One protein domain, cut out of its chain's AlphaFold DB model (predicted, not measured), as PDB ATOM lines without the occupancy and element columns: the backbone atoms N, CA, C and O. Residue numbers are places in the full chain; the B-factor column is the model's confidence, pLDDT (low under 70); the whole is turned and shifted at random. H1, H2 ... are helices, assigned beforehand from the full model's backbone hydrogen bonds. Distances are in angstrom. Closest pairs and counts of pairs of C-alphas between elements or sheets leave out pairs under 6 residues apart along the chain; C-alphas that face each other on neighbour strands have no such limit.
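This is residues 1191 to 1262 of the 1266 residues of an uncharacterized protein of Fusarium oxysporum f. sp. cubense (UniProt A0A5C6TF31). The longest helix, H4, makes the middle: H2 packs on its residues 1234 to 1239 and short H5 folds back onto it, while H1 and H3 lie at opposite ends. The printed part has 72 residues with five named helices, H1 to H5 in order. It is all helix and compact, with radius of gyration of the C-alphas 12.5 A and spans 32 by 26 by 17 A.

Start at H1, residues 1193 to 1200, near H2, residues 1205 to 1212. H2 touches H4, residues 1234 to 1248, at 1234 to 1239 alone; closest C-alphas Ala 1205 and Ala 1236, 4.9 A. H2 and H3, residues 1216 to 1226, only just touch, with 3 pairs of C-alphas within 8 A, only at the corner. H5, residues 1258 to 1262, touches H4; closest C-alphas Met 1262 and Gln 1238, 5.1 A. Every helix O i to N i+4 pair is within hydrogen-bond range.

Find C-alpha 1193 at (-37.721, 54.940, 15.071), where H1 begins. H3 runs 15.2 A, H4 21.5 A; H5 ends at (-20.715, 46.408, 0.939).

The printed part has no cut and no long link. Residue 1251 alone has pLDDT under 70.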
ATOM      1  N   LEU A1191     -39.971  51.966   9.173       80.62
ATOM      2  CA  LEU A1191     -38.862  51.465   9.996       80.62
ATOM      3  C   LEU A1191     -39.007  51.844  11.472       80.62
ATOM      4  O   LEU A1191     -39.565  52.878  11.820       80.62
ATOM      5  N   ALA A1192     -38.416  51.037  12.354       81.81
ATOM      6  CA  ALA A1192     -38.349  51.323  13.779       81.81
ATOM      7  C   ALA A1192     -37.665  52.688  14.039       81.81
ATOM      8  O   ALA A1192     -36.536  52.898  13.578       81.81
ATOM      9  N   PRO A1193     -38.262  53.594  14.841       79.69
ATOM     10  CA  PRO A1193     -37.721  54.940  15.071       79.69
ATOM     11  C   PRO A1193     -36.278  54.947  15.597       79.69
ATOM     12  O   PRO A1193     -35.449  55.756  15.177       79.69
ATOM     13  N   LYS A1194     -35.948  53.988  16.474       83.12
ATOM     14  CA  LYS A1194     -34.593  53.803  17.015       83.12
ATOM     15  C   LYS A1194     -33.581  53.439  15.924       83.12
ATOM     16  O   LYS A1194     -32.442  53.902  15.975       83.12
ATOM     17  N   PHE A1195     -33.983  52.639  14.937       85.56
ATOM     18  CA  PHE A1195     -33.121  52.246  13.824       85.56
ATOM     19  C   PHE A1195     -32.856  53.427  12.887       85.56
ATOM     20  O   PHE A1195     -31.700  53.693  12.574       85.56
ATOM     21  N   VAL A1196     -33.889  54.201  12.535       82.88
ATOM     22  CA  VAL A1196     -33.738  55.419  11.716       82.88
ATOM     23  C   VAL A1196     -32.807  56.425  12.395       82.88
ATOM     24  O   VAL A1196     -31.830  56.853  11.789       82.88
ATOM     25  N   SER A1197     -33.031  56.711  13.684       82.69
ATOM     26  CA  SER A1197     -32.164  57.607  14.462       82.69
ATOM     27  C   SER A1197     -30.711  57.123  14.528       82.69
ATOM     28  O   SER A1197     -29.792  57.936  14.554       82.69
ATOM     29  N   THR A1198     -30.486  55.806  14.542       85.75
ATOM     30  CA  THR A1198     -29.133  55.230  14.528       85.75
ATOM     31  C   THR A1198     -28.477  55.401  13.154       85.75
ATOM     32  O   THR A1198     -27.343  55.857  13.082       85.75
ATOM     33  N   MET A1199     -29.193  55.118  12.061       85.31
ATOM     34  CA  MET A1199     -28.658  55.220  10.694       85.31
ATOM     35  C   MET A1199     -28.429  56.671  10.224       85.31
ATOM     36  O   MET A1199     -27.573  56.913   9.366       85.31
ATOM     37  N   GLU A1200     -29.148  57.643  10.799       83.31
ATOM     38  CA  GLU A1200     -28.966  59.082  10.550       83.31
ATOM     39  C   GLU A1200     -27.701  59.660  11.226       83.31
ATOM     40  O   GLU A1200     -27.144  60.639  10.732       83.31
ATOM     41  N   LYS A1201     -27.185  59.042  12.300       85.38
ATOM     42  CA  LYS A1201     -25.921  59.453  12.953       85.38
ATOM     43  C   LYS A1201     -24.704  59.028  12.140       85.38
ATOM     44  O   LYS A1201     -24.769  58.023  11.445       85.38
ATOM     45  N   ALA A1202     -23.574  59.732  12.242       83.94
ATOM     46  CA  ALA A1202     -22.301  59.214  11.730       83.94
ATOM     47  C   ALA A1202     -21.992  57.871  12.417       83.94
ATOM     48  O   ALA A1202     -22.010  57.806  13.643       83.94
ATOM     49  N   LEU A1203     -21.799  56.813  11.625       89.81
ATOM     50  CA  LEU A1203     -21.496  55.472  12.127       89.81
ATOM     51  C   LEU A1203     -19.999  55.221  11.971       89.81
ATOM     52  O   LEU A1203     -19.423  55.610  10.955       89.81
ATOM     53  N   SER A1204     -19.414  54.553  12.952       92.25
ATOM     54  CA  SER A1204     -18.106  53.906  12.867       92.25
ATOM     55  C   SER A1204     -18.241  52.464  12.360       92.25
ATOM     56  O   SER A1204     -19.349  51.927  12.238       92.25
ATOM     57  N   ALA A1205     -17.124  51.814  12.039       90.94
ATOM     58  CA  ALA A1205     -17.121  50.401  11.660       90.94
ATOM     59  C   ALA A1205     -17.499  49.492  12.851       90.94
ATOM     60  O   ALA A1205     -18.166  48.467  12.678       90.94
ATOM     61  N   GLU A1206     -17.166  49.915  14.068       93.06
ATOM     62  CA  GLU A1206     -17.552  49.289  15.333       93.06
ATOM     63  C   GLU A1206     -19.077  49.360  15.534       93.06
ATOM     64  O   GLU A1206     -19.713  48.369  15.906       93.06
ATOM     65  N   ASP A1207     -19.709  50.484  15.166       91.12
ATOM     66  CA  ASP A1207     -21.172  50.597  15.175       91.12
ATOM     67  C   ASP A1207     -21.826  49.613  14.190       91.12
ATOM     68  O   ASP A1207     -22.856  49.011  14.504       91.12
ATOM     69  N   VAL A1208     -21.228  49.390  13.011       91.56
ATOM     70  CA  VAL A1208     -21.717  48.379  12.052       91.56
ATOM     71  C   VAL A1208     -21.643  46.976  12.652       91.56
ATOM     72  O   VAL A1208     -22.603  46.206  12.536       91.56
ATOM     73  N   CYS A1209     -20.548  46.644  13.334       92.38
ATOM     74  CA  CYS A1209     -20.383  45.376  14.049       92.38
ATOM     75  C   CYS A1209     -21.461  45.209  15.138       92.38
ATOM     76  O   CYS A1209     -22.151  44.187  15.196       92.38
ATOM     77  N   ALA A1210     -21.729  46.262  15.917       89.69
ATOM     78  CA  ALA A1210     -22.772  46.269  16.945       89.69
ATOM     79  C   ALA A1210     -24.203  46.128  16.383       89.69
ATOM     80  O   ALA A1210     -25.063  45.506  17.029       89.69
ATOM     81  N   ILE A1211     -24.470  46.687  15.195       90.06
ATOM     82  CA  ILE A1211     -25.753  46.585  14.475       90.06
ATOM     83  C   ILE A1211     -25.940  45.180  13.889       90.06
ATOM     84  O   ILE A1211     -27.012  44.588  14.028       90.06
ATOM     85  N   THR A1212     -24.904  44.642  13.243       90.06
ATOM     86  CA  THR A1212     -24.923  43.317  12.595       90.06
ATOM     87  C   THR A1212     -24.787  42.159  13.582       90.06
ATOM     88  O   THR A1212     -25.168  41.039  13.242       90.06
ATOM     89  N   LYS A1213     -24.328  42.435  14.813       91.06
ATOM     90  CA  LYS A1213     -24.012  41.447  15.860       91.06
ATOM     91  C   LYS A1213     -22.869  40.504  15.475       91.06
ATOM     92  O   LYS A1213     -22.869  39.345  15.880       91.06
ATOM     93  N   ILE A1214     -21.912  41.014  14.702       92.75
ATOM     94  CA  ILE A1214     -20.661  40.326  14.372       92.75
ATOM     95  C   ILE A1214     -19.552  40.977  15.209       92.75
ATOM     96  O   ILE A1214     -19.440  42.202  15.157       92.75
ATOM     97  N   PRO A1215     -18.744  40.219  15.973       93.19
ATOM     98  CA  PRO A1215     -17.596  40.766  16.688       93.19
ATOM     99  C   PRO A1215     -16.604  41.444  15.739       93.19
ATOM    100  O   PRO A1215     -16.393  40.990  14.613       93.19
ATOM    101  N   GLU A1216     -15.963  42.516  16.206       93.31
ATOM    102  CA  GLU A1216     -15.011  43.289  15.400       93.31
ATOM    103  C   GLU A1216     -13.854  42.426  14.881       93.31
ATOM    104  O   GLU A1216     -13.480  42.537  13.713       93.31
ATOM    105  N   SER A1217     -13.319  41.531  15.720       91.75
ATOM    106  CA  SER A1217     -12.249  40.599  15.343       91.75
ATOM    107  C   SER A1217     -12.663  39.720  14.162       91.75
ATOM    108  O   SER A1217     -11.960  39.657  13.152       91.75
ATOM    109  N   SER A1218     -13.858  39.131  14.231       93.94
ATOM    110  CA  SER A1218     -14.382  38.246  13.196       93.94
ATOM    111  C   SER A1218     -14.691  39.010  11.908       93.94
ATOM    112  O   SER A1218     -14.323  38.557  10.826       93.94
ATOM    113  N   MET A1219     -15.290  40.205  12.002       94.81
ATOM    114  CA  MET A1219     -15.545  41.048  10.829       94.81
ATOM    115  C   MET A1219     -14.238  41.430  10.121       94.81
ATOM    116  O   MET A1219     -14.160  41.328   8.898       94.81
ATOM    117  N   ARG A1220     -13.187  41.811  10.860       94.56
ATOM    118  CA  ARG A1220     -11.869  42.118  10.276       94.56
ATOM    119  C   ARG A1220     -11.277  40.918   9.539       94.56
ATOM    120  O   ARG A1220     -10.775  41.081   8.428       94.56
ATOM    121  N   VAL A1221     -11.368  39.720  10.120       94.56
ATOM    122  CA  VAL A1221     -10.908  38.482   9.471       94.56
ATOM    123  C   VAL A1221     -11.707  38.194   8.199       94.56
ATOM    124  O   VAL A1221     -11.116  37.882   7.166       94.56
ATOM    125  N   PHE A1222     -13.031  38.363   8.225       95.62
ATOM    126  CA  PHE A1222     -13.878  38.134   7.049       95.62
ATOM    127  C   PHE A1222     -13.587  39.132   5.931       95.62
ATOM    128  O   PHE A1222     -13.446  38.727   4.780       95.62
ATOM    129  N   ILE A1223     -13.456  40.419   6.260       94.19
ATOM    130  CA  ILE A1223     -13.097  41.460   5.293       94.19
ATOM    131  C   ILE A1223     -11.746  41.132   4.671       94.19
ATOM    132  O   ILE A1223     -11.654  41.064   3.452       94.19
ATOM    133  N   LYS A1224     -10.731  40.824   5.485       93.00
ATOM    134  CA  LYS A1224      -9.399  40.458   4.991       93.00
ATOM    135  C   LYS A1224      -9.425  39.225   4.081       93.00
ATOM    136  O   LYS A1224      -8.682  39.183   3.109       93.00
ATOM    137  N   ALA A1225     -10.267  38.232   4.371       92.12
ATOM    138  CA  ALA A1225     -10.397  37.025   3.552       92.12
ATOM    139  C   ALA A1225     -11.154  37.261   2.231       92.12
ATOM    140  O   ALA A1225     -10.869  36.606   1.226       92.12
ATOM    141  N   LEU A1226     -12.126  38.176   2.228       94.00
ATOM    142  CA  LEU A1226     -12.995  38.452   1.083       94.00
ATOM    143  C   LEU A1226     -12.434  39.544   0.164       94.00
ATOM    144  O   LEU A1226     -12.455  39.380  -1.052       94.00
ATOM    145  N   ASN A1227     -11.938  40.637   0.742       92.94
ATOM    146  CA  ASN A1227     -11.297  41.754   0.060       92.94
ATOM    147  C   ASN A1227     -10.144  42.322   0.924       92.94
ATOM    148  O   ASN A1227     -10.373  43.240   1.715       92.94
ATOM    149  N   PRO A1228      -8.906  41.808   0.775       88.31
ATOM    150  CA  PRO A1228      -7.743  42.264   1.545       88.31
ATOM    151  C   PRO A1228      -7.440  43.766   1.427       88.31
ATOM    152  O   PRO A1228      -6.855  44.331   2.344       88.31
ATOM    153  N   GLU A1229      -7.839  44.393   0.317       90.69
ATOM    154  CA  GLU A1229      -7.606  45.814   0.011       90.69
ATOM    155  C   GLU A1229      -8.708  46.733   0.571       90.69
ATOM    156  O   GLU A1229      -8.696  47.941   0.343       90.69
ATOM    157  N   PHE A1230      -9.715  46.181   1.255       92.44
ATOM    158  CA  PHE A1230     -10.810  46.973   1.805       92.44
ATOM    159  C   PHE A1230     -10.380  47.697   3.087       92.44
ATOM    160  O   PHE A1230      -9.996  47.069   4.076       92.44
ATOM    161  N   GLU A1231     -10.501  49.023   3.094       92.19
ATOM    162  CA  GLU A1231     -10.192  49.850   4.260       92.19
ATOM    163  C   GLU A1231     -11.272  49.704   5.345       92.19
ATOM    164  O   GLU A1231     -12.466  49.816   5.079       92.19
ATOM    165  N   TRP A1232     -10.865  49.458   6.597       92.94
ATOM    166  CA  TRP A1232     -11.794  49.229   7.715       92.94
ATOM    167  C   TRP A1232     -12.776  50.388   7.927       92.94
ATOM    168  O   TRP A1232     -13.970  50.163   8.127       92.94
ATOM    169  N   ASP A1233     -12.281  51.620   7.822       89.31
ATOM    170  CA  ASP A1233     -13.056  52.832   8.096       89.31
ATOM    171  C   ASP A1233     -14.146  53.087   7.035       89.31
ATOM    172  O   ASP A1233     -15.175  53.704   7.325       89.31
ATOM    173  N   ASP A1234     -14.000  52.515   5.832       90.56
ATOM    174  CA  ASP A1234     -14.995  52.591   4.755       90.56
ATOM    175  C   ASP A1234     -16.245  51.732   5.027       90.56
ATOM    176  O   ASP A1234     -17.298  51.945   4.404       90.56
ATOM    177  N   LEU A1235     -16.172  50.773   5.963       91.88
ATOM    178  CA  LEU A1235     -17.249  49.819   6.254       91.88
ATOM    179  C   LEU A1235     -18.563  50.527   6.597       91.88
ATOM    180  O   LEU A1235     -19.623  50.156   6.090       91.88
ATOM    181  N   ALA A1236     -18.497  51.571   7.421       89.75
ATOM    182  CA  ALA A1236     -19.670  52.307   7.874       89.75
ATOM    183  C   ALA A1236     -20.397  53.026   6.737       89.75
ATOM    184  O   ALA A1236     -21.625  52.945   6.618       89.75
ATOM    185  N   GLN A1237     -19.643  53.699   5.865       89.19
ATOM    186  CA  GLN A1237     -20.209  54.403   4.721       89.19
ATOM    187  C   GLN A1237     -20.833  53.415   3.730       89.19
ATOM    188  O   GLN A1237     -21.972  53.616   3.298       89.19
ATOM    189  N   GLN A1238     -20.130  52.329   3.399       90.56
ATOM    190  CA  GLN A1238     -20.643  51.326   2.461       90.56
ATOM    191  C   GLN A1238     -21.859  50.583   3.018       90.56
ATOM    192  O   GLN A1238     -22.836  50.379   2.294       90.56
ATOM    193  N   PHE A1239     -21.857  50.252   4.312       92.44
ATOM    194  CA  PHE A1239     -23.005  49.646   4.980       92.44
ATOM    195  C   PHE A1239     -24.255  50.520   4.840       92.44
ATOM    196  O   PHE A1239     -25.302  50.032   4.416       92.44
ATOM    197  N   LYS A1240     -24.155  51.834   5.092       89.50
ATOM    198  CA  LYS A1240     -25.286  52.760   4.907       89.50
ATOM    199  C   LYS A1240     -25.813  52.785   3.477       89.50
ATOM    200  O   LYS A1240     -27.028  52.724   3.286       89.50
ATOM    201  N   VAL A1241     -24.921  52.857   2.488       88.81
ATOM    202  CA  VAL A1241     -25.288  52.853   1.061       88.81
ATOM    203  C   VAL A1241     -26.038  51.570   0.700       88.81
ATOM    204  O   VAL A1241     -27.086  51.617   0.050       88.81
ATOM    205  N   VAL A1242     -25.549  50.418   1.168       90.50
ATOM    206  CA  VAL A1242     -26.197  49.123   0.937       90.50
ATOM    207  C   VAL A1242     -27.561  49.064   1.617       90.50
ATOM    208  O   VAL A1242     -28.540  48.733   0.947       90.50
ATOM    209  N   ILE A1243     -27.674  49.450   2.891       90.06
ATOM    210  CA  ILE A1243     -28.960  49.444   3.600       90.06
ATOM    211  C   ILE A1243     -29.982  50.355   2.902       90.06
ATOM    212  O   ILE A1243     -31.104  49.915   2.654       90.06
ATOM    213  N   LEU A1244     -29.606  51.581   2.514       86.38
ATOM    214  CA  LEU A1244     -30.489  52.484   1.759       86.38
ATOM    215  C   LEU A1244     -30.959  51.855   0.447       86.38
ATOM    216  O   LEU A1244     -32.141  51.910   0.118       86.38
ATOM    217  N   SER A1245     -30.057  51.205  -0.289       84.69
ATOM    218  CA  SER A1245     -30.428  50.548  -1.542       84.69
ATOM    219  C   SER A1245     -31.403  49.380  -1.347       84.69
ATOM    220  O   SER A1245     -32.333  49.229  -2.130       84.69
ATOM    221  N   LEU A1246     -31.254  48.599  -0.272       86.31
ATOM    222  CA  LEU A1246     -32.154  47.488   0.070       86.31
ATOM    223  C   LEU A1246     -33.528  47.968   0.583       86.31
ATOM    224  O   LEU A1246     -34.512  47.217   0.558       86.31
ATOM    225  N   LEU A1247     -33.604  49.206   1.081       82.00
ATOM    226  CA  LEU A1247     -34.859  49.884   1.418       82.00
ATOM    227  C   LEU A1247     -35.570  50.409   0.164       82.00
ATOM    228  O   LEU A1247     -36.797  50.290   0.090       82.00
ATOM    229  N   ARG A1248     -34.806  50.914  -0.820       80.75
ATOM    230  CA  ARG A1248     -35.296  51.330  -2.148       80.75
ATOM    231  C   ARG A1248     -35.827  50.134  -2.944       80.75
ATOM    232  O   ARG A1248     -36.950  50.179  -3.440       80.75
ATOM    233  N   GLU A1249     -35.071  49.039  -3.005       76.69
ATOM    234  CA  GLU A1249     -35.433  47.830  -3.747       76.69
ATOM    235  C   GLU A1249     -35.749  46.665  -2.797       76.69
ATOM    236  O   GLU A1249     -34.889  45.904  -2.352       76.69
ATOM    237  N   ARG A1250     -37.035  46.539  -2.442       74.38
ATOM    238  CA  ARG A1250     -37.502  45.520  -1.484       74.38
ATOM    239  C   ARG A1250     -37.653  44.122  -2.100       74.38
ATOM    240  O   ARG A1250     -37.695  43.138  -1.363       74.38
ATOM    241  N   SER A1251     -37.788  44.023  -3.423       67.75
ATOM    242  CA  SER A1251     -37.841  42.757  -4.164       67.75
ATOM    243  C   SER A1251     -36.430  42.261  -4.461       67.75
ATOM    244  O   SER A1251     -35.633  43.017  -4.991       67.75
ATOM    245  N   GLY A1252     -36.121  40.999  -4.161       70.50
ATOM    246  CA  GLY A1252     -34.831  40.416  -4.547       70.50
ATOM    247  C   GLY A1252     -33.639  40.799  -3.654       70.50
ATOM    248  O   GLY A1252     -32.508  40.894  -4.127       70.50
ATOM    249  N   ARG A1253     -33.865  41.086  -2.361       81.62
ATOM    250  CA  ARG A1253     -32.816  41.590  -1.447       81.62
ATOM    251  C   ARG A1253     -31.606  40.664  -1.319       81.62
ATOM    252  O   ARG A1253     -30.486  41.157  -1.240       81.62
ATOM    253  N   ILE A1254     -31.819  39.350  -1.280       78.19
ATOM    254  CA  ILE A1254     -30.729  38.370  -1.153       78.19
ATOM    255  C   ILE A1254     -30.005  38.234  -2.500       78.19
ATOM    256  O   ILE A1254     -28.779  38.212  -2.555       78.19
ATOM    257  N   GLU A1255     -30.769  38.231  -3.589       81.12
ATOM    258  CA  GLU A1255     -30.298  38.180  -4.971       81.12
ATOM    259  C   GLU A1255     -29.440  39.402  -5.334       81.12
ATOM    260  O   GLU A1255     -28.559  39.300  -6.184       81.12
ATOM    261  N   SER A1256     -29.629  40.530  -4.639       82.44
ATOM    262  CA  SER A1256     -28.817  41.744  -4.791       82.44
ATOM    263  C   SER A1256     -27.395  41.651  -4.212       82.44
ATOM    264  O   SER A1256     -26.622  42.597  -4.370       82.44
ATOM    265  N   ARG A1257     -27.042  40.540  -3.540       88.88
ATOM    266  CA  ARG A1257     -25.700  40.257  -2.986       88.88
ATOM    267  C   ARG A1257     -25.131  41.413  -2.142       88.88
ATOM    268  O   ARG A1257     -24.072  41.967  -2.462       88.88
ATOM    269  N   PRO A1258     -25.841  41.838  -1.081       90.81
ATOM    270  CA  PRO A1258     -25.501  43.049  -0.341       90.81
ATOM    271  C   PRO A1258     -24.123  43.031   0.332       90.81
ATOM    272  O   PRO A1258     -23.504  44.087   0.421       90.81
ATOM    273  N   ALA A1259     -23.604  41.878   0.756       92.44
ATOM    274  CA  ALA A1259     -22.260  41.765   1.317       92.44
ATOM    275  C   ALA A1259     -21.178  42.021   0.261       92.44
ATOM    276  O   ALA A1259     -20.226  42.751   0.525       92.44
ATOM    277  N   ALA A1260     -21.353  41.496  -0.958       90.62
ATOM    278  CA  ALA A1260     -20.430  41.761  -2.061       90.62
ATOM    279  C   ALA A1260     -20.385  43.261  -2.389       90.62
ATOM    280  O   ALA A1260     -19.311  43.846  -2.499       90.62
ATOM    281  N   ARG A1261     -21.553  43.912  -2.429       90.38
ATOM    282  CA  ARG A1261     -21.668  45.363  -2.642       90.38
ATOM    283  C   ARG A1261     -21.054  46.173  -1.501       90.38
ATOM    284  O   ARG A1261     -20.352  47.143  -1.769       90.38
ATOM    285  N   MET A1262     -21.281  45.762  -0.251       92.44
ATOM    286  CA  MET A1262     -20.715  46.408   0.939       92.44
ATOM    287  C   MET A1262     -19.184  46.387   0.910       92.44
ATOM    288  O   MET A1262     -18.553  47.376   1.264       92.44
TER     289      MET A1262